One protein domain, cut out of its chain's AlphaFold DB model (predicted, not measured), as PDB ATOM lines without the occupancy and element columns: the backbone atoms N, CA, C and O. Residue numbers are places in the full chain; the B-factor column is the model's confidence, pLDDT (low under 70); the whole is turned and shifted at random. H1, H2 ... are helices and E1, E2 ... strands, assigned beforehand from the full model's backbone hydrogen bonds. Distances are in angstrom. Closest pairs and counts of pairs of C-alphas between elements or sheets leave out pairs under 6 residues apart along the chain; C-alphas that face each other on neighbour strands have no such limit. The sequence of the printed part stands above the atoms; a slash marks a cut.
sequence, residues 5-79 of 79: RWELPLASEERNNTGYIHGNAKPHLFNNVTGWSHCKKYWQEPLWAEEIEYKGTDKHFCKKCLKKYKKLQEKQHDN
ATOM      1  N   ARG A   5      -9.775 -24.541 -35.182       93.94
ATOM      2  CA  ARG A   5      -8.717 -24.092 -36.089       93.94
ATOM      3  C   ARG A   5      -9.260 -23.106 -37.094       93.94
ATOM      4  O   ARG A   5     -10.436 -23.151 -37.456       93.94
ATOM      5  N   TRP A   6      -8.415 -22.183 -37.518       94.69
ATOM      6  CA  TRP A   6      -8.740 -21.321 -38.639       94.69
ATOM      7  C   TRP A   6      -8.297 -21.999 -39.919       94.69
ATOM      8  O   TRP A   6      -7.130 -22.322 -40.058       94.69
ATOM      9  N   GLU A   7      -9.213 -22.192 -40.851       93.75
ATOM     10  CA  GLU A   7      -8.918 -22.863 -42.115       93.75
ATOM     11  C   GLU A   7      -9.642 -22.115 -43.241       93.75
ATOM     12  O   GLU A   7     -10.694 -21.489 -43.025       93.75
ATOM     13  N   LEU A   8      -9.079 -22.144 -44.448       91.50
ATOM     14  CA  LEU A   8      -9.821 -21.731 -45.637       91.50
ATOM     15  C   LEU A   8     -10.875 -22.796 -45.959       91.50
ATOM     16  O   LEU A   8     -10.575 -23.984 -45.862       91.50
ATOM     17  N   PRO A   9     -12.102 -22.396 -46.336       89.00
ATOM     18  CA  PRO A   9     -13.095 -23.361 -46.775       89.00
ATOM     19  C   PRO A   9     -12.635 -24.002 -48.092       89.00
ATOM     20  O   PRO A   9     -12.294 -23.294 -49.043       89.00
ATOM     21  N   LEU A  10     -12.633 -25.332 -48.148       82.31
ATOM     22  CA  LEU A  10     -12.230 -26.086 -49.338       82.31
ATOM     23  C   LEU A  10     -13.290 -25.995 -50.435       82.31
ATOM     24  O   LEU A  10     -14.457 -26.298 -50.195       82.31
ATOM     25  N   ALA A  11     -12.876 -25.607 -51.648       64.44
ATOM     26  CA  ALA A  11     -13.747 -25.270 -52.782       64.44
ATOM     27  C   ALA A  11     -14.767 -26.354 -53.192       64.44
ATOM     28  O   ALA A  11     -15.752 -26.028 -53.851       64.44
ATOM     29  N   SER A  12     -14.540 -27.609 -52.793       57.62
ATOM     30  CA  SER A  12     -15.205 -28.805 -53.318       57.62
ATOM     31  C   SER A  12     -15.815 -29.722 -52.245       57.62
ATOM     32  O   SER A  12     -15.959 -30.914 -52.490       57.62
ATOM     33  N   GLU A  13     -16.182 -29.215 -51.070       56.38
ATOM     34  CA  GLU A  13     -16.916 -30.035 -50.093       56.38
ATOM     35  C   GLU A  13     -18.431 -29.839 -50.273       56.38
ATOM     36  O   GLU A  13     -18.924 -28.706 -50.326       56.38
ATOM     37  N   GLU A  14     -19.170 -30.951 -50.345       54.22
ATOM     38  CA  GLU A  14     -20.592 -31.100 -50.728       54.22
ATOM     39  C   GLU A  14     -21.614 -30.280 -49.904       54.22
ATOM     40  O   GLU A  14     -22.825 -30.379 -50.101       54.22
ATOM     41  N   ARG A  15     -21.159 -29.470 -48.940       56.47
ATOM     42  CA  ARG A  15     -21.993 -28.762 -47.956       56.47
ATOM     43  C   ARG A  15     -21.599 -27.295 -47.799       56.47
ATOM     44  O   ARG A  15     -21.490 -26.776 -46.685       56.47
ATOM     45  N   ASN A  16     -21.407 -26.605 -48.920       58.62
ATOM     46  CA  ASN A  16     -21.470 -25.149 -48.953       58.62
ATOM     47  C   ASN A  16     -22.939 -24.721 -49.184       58.62
ATOM     48  O   ASN A  16     -23.650 -25.259 -50.020       58.62
ATOM     49  N   ASN A  17     -23.445 -23.748 -48.421       57.53
ATOM     50  CA  ASN A  17     -24.821 -23.255 -48.635       57.53
ATOM     51  C   ASN A  17     -24.974 -22.436 -49.938       57.53
ATOM     52  O   ASN A  17     -26.063 -21.959 -50.238       57.53
ATOM     53  N   THR A  18     -23.879 -22.195 -50.668       56.78
ATOM     54  CA  THR A  18     -23.814 -21.254 -51.799       56.78
ATOM     55  C   THR A  18     -23.443 -21.901 -53.132       56.78
ATOM     56  O   THR A  18     -23.377 -21.191 -54.128       56.78
ATOM     57  N   GLY A  19     -23.162 -23.206 -53.180       52.81
ATOM     58  CA  GLY A  19     -22.724 -23.923 -54.387       52.81
ATOM     59  C   GLY A  19     -21.304 -23.593 -54.871       52.81
ATOM     60  O   GLY A  19     -20.806 -24.248 -55.777       52.81
ATOM     61  N   TYR A  20     -20.638 -22.585 -54.298       56.03
ATOM     62  CA  TYR A  20     -19.329 -22.100 -54.738       56.03
ATOM     63  C   TYR A  20     -18.584 -21.384 -53.605       56.03
ATOM     64  O   TYR A  20     -19.189 -20.655 -52.809       56.03
ATOM     65  N   ILE A  21     -17.262 -21.557 -53.558       62.25
ATOM     66  CA  ILE A  21     -16.356 -20.790 -52.697       62.25
ATOM     67  C   ILE A  21     -15.648 -19.766 -53.572       62.25
ATOM     68  O   ILE A  21     -14.874 -20.103 -54.461       62.25
ATOM     69  N   HIS A  22     -15.938 -18.491 -53.323       59.47
ATOM     70  CA  HIS A  22     -15.277 -17.391 -54.014       59.47
ATOM     71  C   HIS A  22     -13.769 -17.434 -53.741       59.47
ATOM     72  O   HIS A  22     -13.370 -17.612 -52.593       59.47
ATOM     73  N   GLY A  23     -12.932 -17.161 -54.750       61.75
ATOM     74  CA  GLY A  23     -11.465 -17.094 -54.609       61.75
ATOM     75  C   GLY A  23     -10.939 -16.061 -53.594       61.75
ATOM     76  O   GLY A  23      -9.741 -15.981 -53.364       61.75
ATOM     77  N   ASN A  24     -11.827 -15.287 -52.961       70.56
ATOM     78  CA  ASN A  24     -11.544 -14.362 -51.860       70.56
ATOM     79  C   ASN A  24     -12.251 -14.782 -50.551       70.56
ATOM     80  O   ASN A  24     -12.663 -13.945 -49.740       70.56
ATOM     81  N   ALA A  25     -12.499 -16.081 -50.371       82.25
ATOM     82  CA  ALA A  25     -13.066 -16.588 -49.135       82.25
ATOM     83  C   ALA A  25     -12.091 -16.339 -47.981       82.25
ATOM     84  O   ALA A  25     -10.903 -16.633 -48.055       82.25
ATOM     85  N   LYS A  26     -12.611 -15.763 -46.899       91.44
ATOM     86  CA  LYS A  26     -11.847 -15.521 -45.673       91.44
ATOM     87  C   LYS A  26     -11.710 -16.821 -44.885       91.44
ATOM     88  O   LYS A  26     -12.644 -17.615 -44.948       91.44
ATOM     89  N   PRO A  27     -10.667 -17.020 -44.064       93.62
ATOM     90  CA  PRO A  27     -10.606 -18.163 -43.167       93.62
ATOM     91  C   PRO A  27     -11.768 -18.186 -42.164       93.62
ATOM     92  O   PRO A  27     -12.238 -17.146 -41.667       93.62
ATOM     93  N   HIS A  28     -12.237 -19.394 -41.868       94.50
ATOM     94  CA  HIS A  28     -13.320 -19.692 -40.938       94.50
ATOM     95  C   HIS A  28     -12.803 -20.499 -39.750       94.50
ATOM     96  O   HIS A  28     -11.826 -21.219 -39.866       94.50
ATOM     97  N   LEU A  29     -13.464 -20.355 -38.600       95.38
ATOM     98  CA  LEU A  29     -13.110 -21.088 -37.388       95.38
ATOM     99  C   LEU A  29     -13.846 -22.430 -37.399       95.38
ATOM    100  O   LEU A  29     -15.046 -22.467 -37.106       95.38
ATOM    101  N   PHE A  30     -13.155 -23.493 -37.780       94.31
ATOM    102  CA  PHE A  30     -13.665 -24.855 -37.844       94.31
ATOM    103  C   PHE A  30     -13.479 -25.581 -36.522       94.31
ATOM    104  O   PHE A  30     -12.586 -25.283 -35.735       94.31
ATOM    105  N   ASN A  31     -14.400 -26.494 -36.244       93.50
ATOM    106  CA  ASN A  31     -14.374 -27.339 -35.064       93.50
ATOM    107  C   ASN A  31     -13.670 -28.660 -35.397       93.50
ATOM    108  O   ASN A  31     -14.138 -29.389 -36.271       93.50
ATOM    109  N   ASN A  32     -12.629 -28.999 -34.638       92.81
ATOM    110  CA  ASN A  32     -11.744 -30.139 -34.913       92.81
ATOM    111  C   ASN A  32     -12.403 -31.517 -34.726       92.81
ATOM    112  O   ASN A  32     -11.761 -32.530 -34.967       92.81
ATOM    113  N   VAL A  33     -13.646 -31.572 -34.243       92.06
ATOM    114  CA  VAL A  33     -14.399 -32.822 -34.049       92.06
ATOM    115  C   VAL A  33     -15.520 -32.936 -35.071       92.06
ATOM    116  O   VAL A  33     -15.725 -33.978 -35.673       92.06
ATOM    117  N   THR A  34     -16.279 -31.856 -35.259       92.38
ATOM    118  CA  THR A  34     -17.501 -31.893 -36.077       92.38
ATOM    119  C   THR A  34     -17.286 -31.466 -37.524       92.38
ATOM    120  O   THR A  34     -18.205 -31.630 -38.321       92.38
ATOM    121  N   GLY A  35     -16.151 -30.841 -37.854       91.06
ATOM    122  CA  GLY A  35     -15.856 -30.327 -39.197       91.06
ATOM    123  C   GLY A  35     -16.669 -29.090 -39.587       91.06
ATOM    124  O   GLY A  35     -16.471 -28.498 -40.640       91.06
ATOM    125  N   TRP A  36     -17.598 -28.642 -38.738       92.62
ATOM    126  CA  TRP A  36     -18.403 -27.459 -39.015       92.62
ATOM    127  C   TRP A  36     -17.658 -26.180 -38.648       92.62
ATOM    128  O   TRP A  36     -17.228 -25.994 -37.506       92.62
ATOM    129  N   SER A  37     -17.646 -25.232 -39.582       93.06
ATOM    130  CA  SER A  37     -17.328 -23.838 -39.283       93.06
ATOM    131  C   SER A  37     -18.293 -23.275 -38.238       93.06
ATOM    132  O   SER A  37     -19.486 -23.597 -38.204       93.06
ATOM    133  N   HIS A  38     -17.807 -22.366 -37.396       93.19
ATOM    134  CA  HIS A  38     -18.623 -21.785 -36.336       93.19
ATOM    135  C   HIS A  38     -19.839 -21.019 -36.876       93.19
ATOM    136  O   HIS A  38     -20.910 -21.036 -36.275       93.19
ATOM    137  N   CYS A  39     -19.703 -20.372 -38.037       92.69
ATOM    138  CA  CYS A  39     -20.816 -19.691 -38.692       92.69
ATOM    139  C   CYS A  39     -21.803 -20.636 -39.399       92.69
ATOM    140  O   CYS A  39     -22.756 -20.130 -39.993       92.69
ATOM    141  N   LYS A  40     -21.563 -21.958 -39.361       89.81
ATOM    142  CA  LYS A  40     -22.390 -23.013 -39.966       89.81
ATOM    143  C   LYS A  40     -22.604 -22.857 -41.476       89.81
ATOM    144  O   LYS A  40     -23.605 -23.315 -42.012       89.81
ATOM    145  N   LYS A  41     -21.667 -22.198 -42.167       87.44
ATOM    146  CA  LYS A  41     -21.719 -22.024 -43.630       87.44
ATOM    147  C   LYS A  41     -21.005 -23.128 -44.394       87.44
ATOM    148  O   LYS A  41     -21.416 -23.438 -45.503       87.44
ATOM    149  N   TYR A  42     -19.944 -23.645 -43.788       88.19
ATOM    150  CA  TYR A  42     -19.056 -24.638 -44.365       88.19
ATOM    151  C   TYR A  42     -18.907 -25.801 -43.401       88.19
ATOM    152  O   TYR A  42     -18.807 -25.588 -42.181       88.19
ATOM    153  N   TRP A  43     -18.875 -26.988 -43.979       89.88
ATOM    154  CA  TRP A  43     -18.373 -28.202 -43.369       89.88
ATOM    155  C   TRP A  43     -17.178 -28.674 -44.188       89.88
ATOM    156  O   TRP A  43     -17.203 -28.520 -45.408       89.88
ATOM    157  N   GLN A  44     -16.162 -29.206 -43.520       88.94
ATOM    158  CA  GLN A  44     -15.069 -29.926 -44.159       88.94
ATOM    159  C   GLN A  44     -14.522 -30.996 -43.219       88.94
ATOM    160  O   GLN A  44     -14.721 -30.904 -41.999       88.94
ATOM    161  N   GLU A  45     -13.835 -31.990 -43.775       90.25
ATOM    162  CA  GLU A  45     -13.174 -33.029 -42.986       90.25
ATOM    163  C   GLU A  45     -12.219 -32.416 -41.934       90.25
ATOM    164  O   GLU A  45     -11.356 -31.594 -42.273       90.25
ATOM    165  N   PRO A  46     -12.374 -32.754 -40.635       91.00
ATOM    166  CA  PRO A  46     -11.523 -32.195 -39.594       91.00
ATOM    167  C   PRO A  46     -10.040 -32.484 -39.832       91.00
ATOM    168  O   PRO A  46      -9.665 -33.620 -40.100       91.00
ATOM    169  N   LEU A  47      -9.190 -31.473 -39.622       87.81
ATOM    170  CA  LEU A  47      -7.726 -31.580 -39.722       87.81
ATOM    171  C   LEU A  47      -7.201 -31.890 -41.136       87.81
ATOM    172  O   LEU A  47      -6.012 -32.164 -41.281       87.81
ATOM    173  N   TRP A  48      -8.058 -31.840 -42.160       87.69
ATOM    174  CA  TRP A  48      -7.665 -32.056 -43.551       87.69
ATOM    175  C   TRP A  48      -7.053 -30.807 -44.195       87.69
ATOM    176  O   TRP A  48      -6.147 -30.901 -45.022       87.69
ATOM    177  N   ALA A  49      -7.543 -29.626 -43.818       87.81
ATOM    178  CA  ALA A  49      -7.041 -28.355 -44.322       87.81
ATOM    179  C   ALA A  49      -5.845 -27.844 -43.503       87.81
ATOM    180  O   ALA A  49      -5.676 -28.167 -42.326       87.81
ATOM    181  N   GLU A  50      -5.028 -26.996 -44.131       89.94
ATOM    182  CA  GLU A  50      -3.943 -26.306 -43.441       89.94
ATOM    183  C   GLU A  50      -4.499 -25.287 -42.433       89.94
ATOM    184  O   GLU A  50      -5.387 -24.484 -42.745       89.94
ATOM    185  N   GLU A  51      -3.956 -25.321 -41.214       93.56
ATOM    186  CA  GLU A  51      -4.283 -24.355 -40.173       93.56
ATOM    187  C   GLU A  51      -3.616 -23.005 -40.453       93.56
ATOM    188  O   GLU A  51      -2.417 -22.903 -40.702       93.56
ATOM    189  N   ILE A  52      -4.402 -21.943 -40.331       92.88
ATOM    190  CA  ILE A  52      -3.969 -20.564 -40.503       92.88
ATOM    191  C   ILE A  52      -3.825 -19.917 -39.131       92.88
ATOM    192  O   ILE A  52      -4.790 -19.748 -38.390       92.88
ATOM    193  N   GLU A  53      -2.624 -19.466 -38.798       91.94
ATOM    194  CA  GLU A  53      -2.405 -18.766 -37.537       91.94
ATOM    195  C   GLU A  53      -3.126 -17.403 -37.507       91.94
ATOM    196  O   GLU A  53      -3.014 -16.573 -38.418       91.94
ATOM    197  N   TYR A  54      -3.841 -17.129 -36.415       90.56
ATOM    198  CA  TYR A  54      -4.454 -15.825 -36.193       90.56
ATOM    199  C   TYR A  54      -3.460 -14.828 -35.579       90.56
ATOM    200  O   TYR A  54      -3.246 -14.804 -34.371       90.56
ATOM    201  N   LYS A  55      -2.921 -13.929 -36.410       90.06
ATOM    202  CA  LYS A  55      -1.948 -12.888 -36.009       90.06
ATOM    203  C   LYS A  55      -2.574 -11.538 -35.618       90.06
ATOM    204  O   LYS A  55      -1.973 -10.490 -35.821       90.06
ATOM    205  N   GLY A  56      -3.828 -11.518 -35.158       87.88
ATOM    206  CA  GLY A  56      -4.501 -10.274 -34.738       87.88
ATOM    207  C   GLY A  56      -5.061  -9.397 -35.869       87.88
ATOM    208  O   GLY A  56      -5.618  -8.334 -35.606       87.88
ATOM    209  N   THR A  57      -4.962  -9.824 -37.133       91.00
ATOM    210  CA  THR A  57      -5.437  -9.029 -38.277       91.00
ATOM    211  C   THR A  57      -6.876  -9.403 -38.666       91.00
ATOM    212  O   THR A  57      -7.112 -10.105 -39.651       91.00
ATOM    213  N   ASP A  58      -7.857  -8.903 -37.901       92.19
ATOM    214  CA  ASP A  58      -9.300  -9.189 -38.037       92.19
ATOM    215  C   ASP A  58      -9.826  -9.156 -39.493       92.19
ATOM    216  O   ASP A  58     -10.650  -9.983 -39.887       92.19
ATOM    217  N   LYS A  59      -9.372  -8.199 -40.318       90.81
ATOM    218  CA  LYS A  59      -9.945  -7.947 -41.657       90.81
ATOM    219  C   LYS A  59      -9.871  -9.152 -42.599       90.81
ATOM    220  O   LYS A  59     -10.714  -9.256 -43.494       90.81
ATOM    221  N   HIS A  60      -8.910 -10.053 -42.394       90.81
ATOM    222  CA  HIS A  60      -8.713 -11.226 -43.244       90.81
ATOM    223  C   HIS A  60      -9.611 -12.403 -42.873       90.81
ATOM    224  O   HIS A  60      -9.775 -13.288 -43.697       90.81
ATOM    225  N   PHE A  61     -10.263 -12.389 -41.708       94.19
ATOM    226  CA  PHE A  61     -11.001 -13.535 -41.178       94.19
ATOM    227  C   PHE A  61     -12.520 -13.335 -41.219       94.19
ATOM    228  O   PHE A  61     -13.049 -12.221 -41.329       94.19
ATOM    229  N   CYS A  62     -13.270 -14.434 -41.126       94.12
ATOM    230  CA  CYS A  62     -14.724 -14.368 -41.052       94.12
ATOM    231  C   CYS A  62     -15.188 -13.640 -39.778       94.12
ATOM    232  O   CYS A  62     -15.026 -14.132 -38.661       94.12
ATOM    233  N   LYS A  63     -15.897 -12.515 -39.946       94.25
ATOM    234  CA  LYS A  63     -16.422 -11.685 -38.844       94.25
ATOM    235  C   LYS A  63     -17.269 -12.463 -37.824       94.25
ATOM    236  O   LYS A  63     -17.172 -12.201 -36.630       94.25
ATOM    237  N   LYS A  64     -18.114 -13.411 -38.265       93.94
ATOM    238  CA  LYS A  64     -18.950 -14.227 -37.354       93.94
ATOM    239  C   LYS A  64     -18.099 -15.196 -36.524       93.94
ATOM    240  O   LYS A  64     -18.327 -15.329 -35.328       93.94
ATOM    241  N   CYS A  65     -17.114 -15.829 -37.154       95.06
ATOM    242  CA  CYS A  65     -16.181 -16.740 -36.497       95.06
ATOM    243  C   CYS A  65     -15.269 -15.992 -35.509       95.06
ATOM    244  O   CYS A  65     -15.088 -16.454 -34.387       95.06
ATOM    245  N   LEU A  66     -14.796 -14.790 -35.867       95.31
ATOM    246  CA  LEU A  66     -13.943 -13.955 -35.008       95.31
ATOM    247  C   LEU A  66     -14.625 -13.592 -33.690       95.31
ATOM    248  O   LEU A  66     -14.010 -13.674 -32.632       95.31
ATOM    249  N   LYS A  67     -15.918 -13.244 -33.737       93.69
ATOM    250  CA  LYS A  67     -16.702 -12.961 -32.525       93.69
ATOM    251  C   LYS A  67     -16.699 -14.134 -31.546       93.69
ATOM    252  O   LYS A  67     -16.702 -13.919 -30.341       93.69
ATOM    253  N   LYS A  68     -16.726 -15.371 -32.049       91.19
ATOM    254  CA  LYS A  68     -16.653 -16.562 -31.202       91.19
ATOM    255  C   LYS A  68     -15.240 -16.821 -30.713       91.19
ATOM    256  O   LYS A  68     -15.091 -17.136 -29.543       91.19
ATOM    257  N   TYR A  69     -14.248 -16.681 -31.586       93.00
ATOM    258  CA  TYR A  69     -12.843 -16.854 -31.237       93.00
ATOM    259  C   TYR A  69     -12.438 -15.960 -30.061       93.00
ATOM    260  O   TYR A  69     -11.937 -16.468 -29.067       93.00
ATOM    261  N   LYS A  70     -12.775 -14.664 -30.113       91.50
ATOM    262  CA  LYS A  70     -12.512 -13.713 -29.019       91.50
ATOM    263  C   LYS A  70     -13.166 -14.162 -27.702       91.50
ATOM    264  O   LYS A  70     -12.478 -14.283 -26.702       91.50
ATOM    265  N   LYS A  71     -14.435 -14.593 -27.749       90.50
ATOM    266  CA  LYS A  71     -15.138 -15.181 -26.589       90.50
ATOM    267  C   LYS A  71     -14.517 -16.466 -26.049       90.50
ATOM    268  O   LYS A  71     -14.727 -16.799 -24.888       90.50
ATOM    269  N   LEU A  72     -13.864 -17.259 -26.898       87.06
ATOM    270  CA  LEU A  72     -13.163 -18.467 -26.469       87.06
ATOM    271  C   LEU A  72     -11.823 -18.113 -25.819       87.06
ATOM    272  O   LEU A  72     -11.483 -18.739 -24.825       87.06
ATOM    273  N   GLN A  73     -11.117 -17.102 -26.335       85.31
ATOM    274  CA  GLN A  73      -9.886 -16.597 -25.726       85.31
ATOM    275  C   GLN A  73     -10.134 -15.960 -24.355       85.31
ATOM    276  O   GLN A  73      -9.391 -16.249 -23.428       85.31
ATOM    277  N   GLU A  74     -11.198 -15.164 -24.200       84.56
ATOM    278  CA  GLU A  74     -11.588 -14.579 -22.904       84.56
ATOM    279  C   GLU A  74     -11.774 -15.682 -21.847       84.56
ATOM    280  O   GLU A  74     -11.120 -15.683 -20.813       84.56
ATOM    281  N   LYS A  75     -12.543 -16.725 -22.181       79.38
ATOM    282  CA  LYS A  75     -12.786 -17.871 -21.286       79.38
ATOM    283  C   LYS A  75     -11.552 -18.709 -20.949       79.38
ATOM    284  O   LYS A  75     -11.615 -19.489 -20.006       79.38
ATOM    285  N   GLN A  76     -10.495 -18.638 -21.753       69.44
ATOM    286  CA  GLN A  76      -9.227 -19.312 -21.467       69.44
ATOM    287  C   GLN A  76      -8.317 -18.472 -20.567       69.44
ATOM    288  O   GLN A  76      -7.390 -19.028 -19.998       69.44
ATOM    289  N   HIS A  77      -8.563 -17.164 -20.458       61.59
ATOM    290  CA  HIS A  77      -7.793 -16.250 -19.615       61.59
ATOM    291  C   HIS A  77      -8.380 -16.141 -18.197       61.59
ATOM    292  O   HIS A  77      -7.646 -15.889 -17.250       61.59
ATOM    293  N   ASP A  78      -9.690 -16.356 -18.042       59.44
ATOM    294  CA  ASP A  78     -10.398 -16.372 -16.750       59.44
ATOM    295  C   ASP A  78     -10.219 -17.678 -15.940       59.44
ATOM    296  O   ASP A  78     -10.933 -17.890 -14.958       59.44
ATOM    297  N   ASN A  79      -9.322 -18.580 -16.354       47.44
ATOM    298  CA  ASN A  79      -9.153 -19.907 -15.756       47.44
ATOM    299  C   ASN A  79      -7.687 -20.241 -15.480       47.44
ATOM    300  O   ASN A  79      -6.842 -19.909 -16.339       47.44
TER     301      ASN A  79
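Overview. This is residues 5 to 79 of the 79 residues of an uncharacterized protein of Streptococcus sp. HMSC070B10 (UniProt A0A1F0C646). This domain has little regular structure: a small body, mostly long loops about a short two-stranded hairpin of E1 and E2, from which one helix, H1, sticks out as an arm with residues 70 to 79, of which 70 to 77 belong to H1. The 75 printed residues include E1, E2 and H1 in chain order; these hold only 22 residues, class mixed, and the sheet E1 - E2 is antiparallel. The whole is compact, radius of gyration of the C-alphas 12.4 A, spanning 40 by 26 by 20 A.

Along the chain. E1 is residues 5 to 7, 6.2 A long, from C-alpha 5 at (-8.717, -24.092, -36.089). E2 is residues 28 to 31, 9.7 A. H1 is residues 63 to 77, 21.6 A, ending at C-alpha 77 at (-7.793, -16.250, -19.615).

Arrangement. In the hairpin, N 5 and O 30 are within hydrogen-bond range at 3.0 A. The closest C-alphas of E2 and H1, Leu 29 and Cys 65, are 5.4 A apart. E1 and H1 are apart. In H1, 9 of 11 O i to N i+4 pairs are within hydrogen-bond range.

Size, cuts and confidence. The C-alphas farthest apart, Gly 19 and Asn 79, are 41.1 A apart. The printed part has no cut; both links are long. pLDDT is under 70 at residues 11 to 23 and 76 to 79.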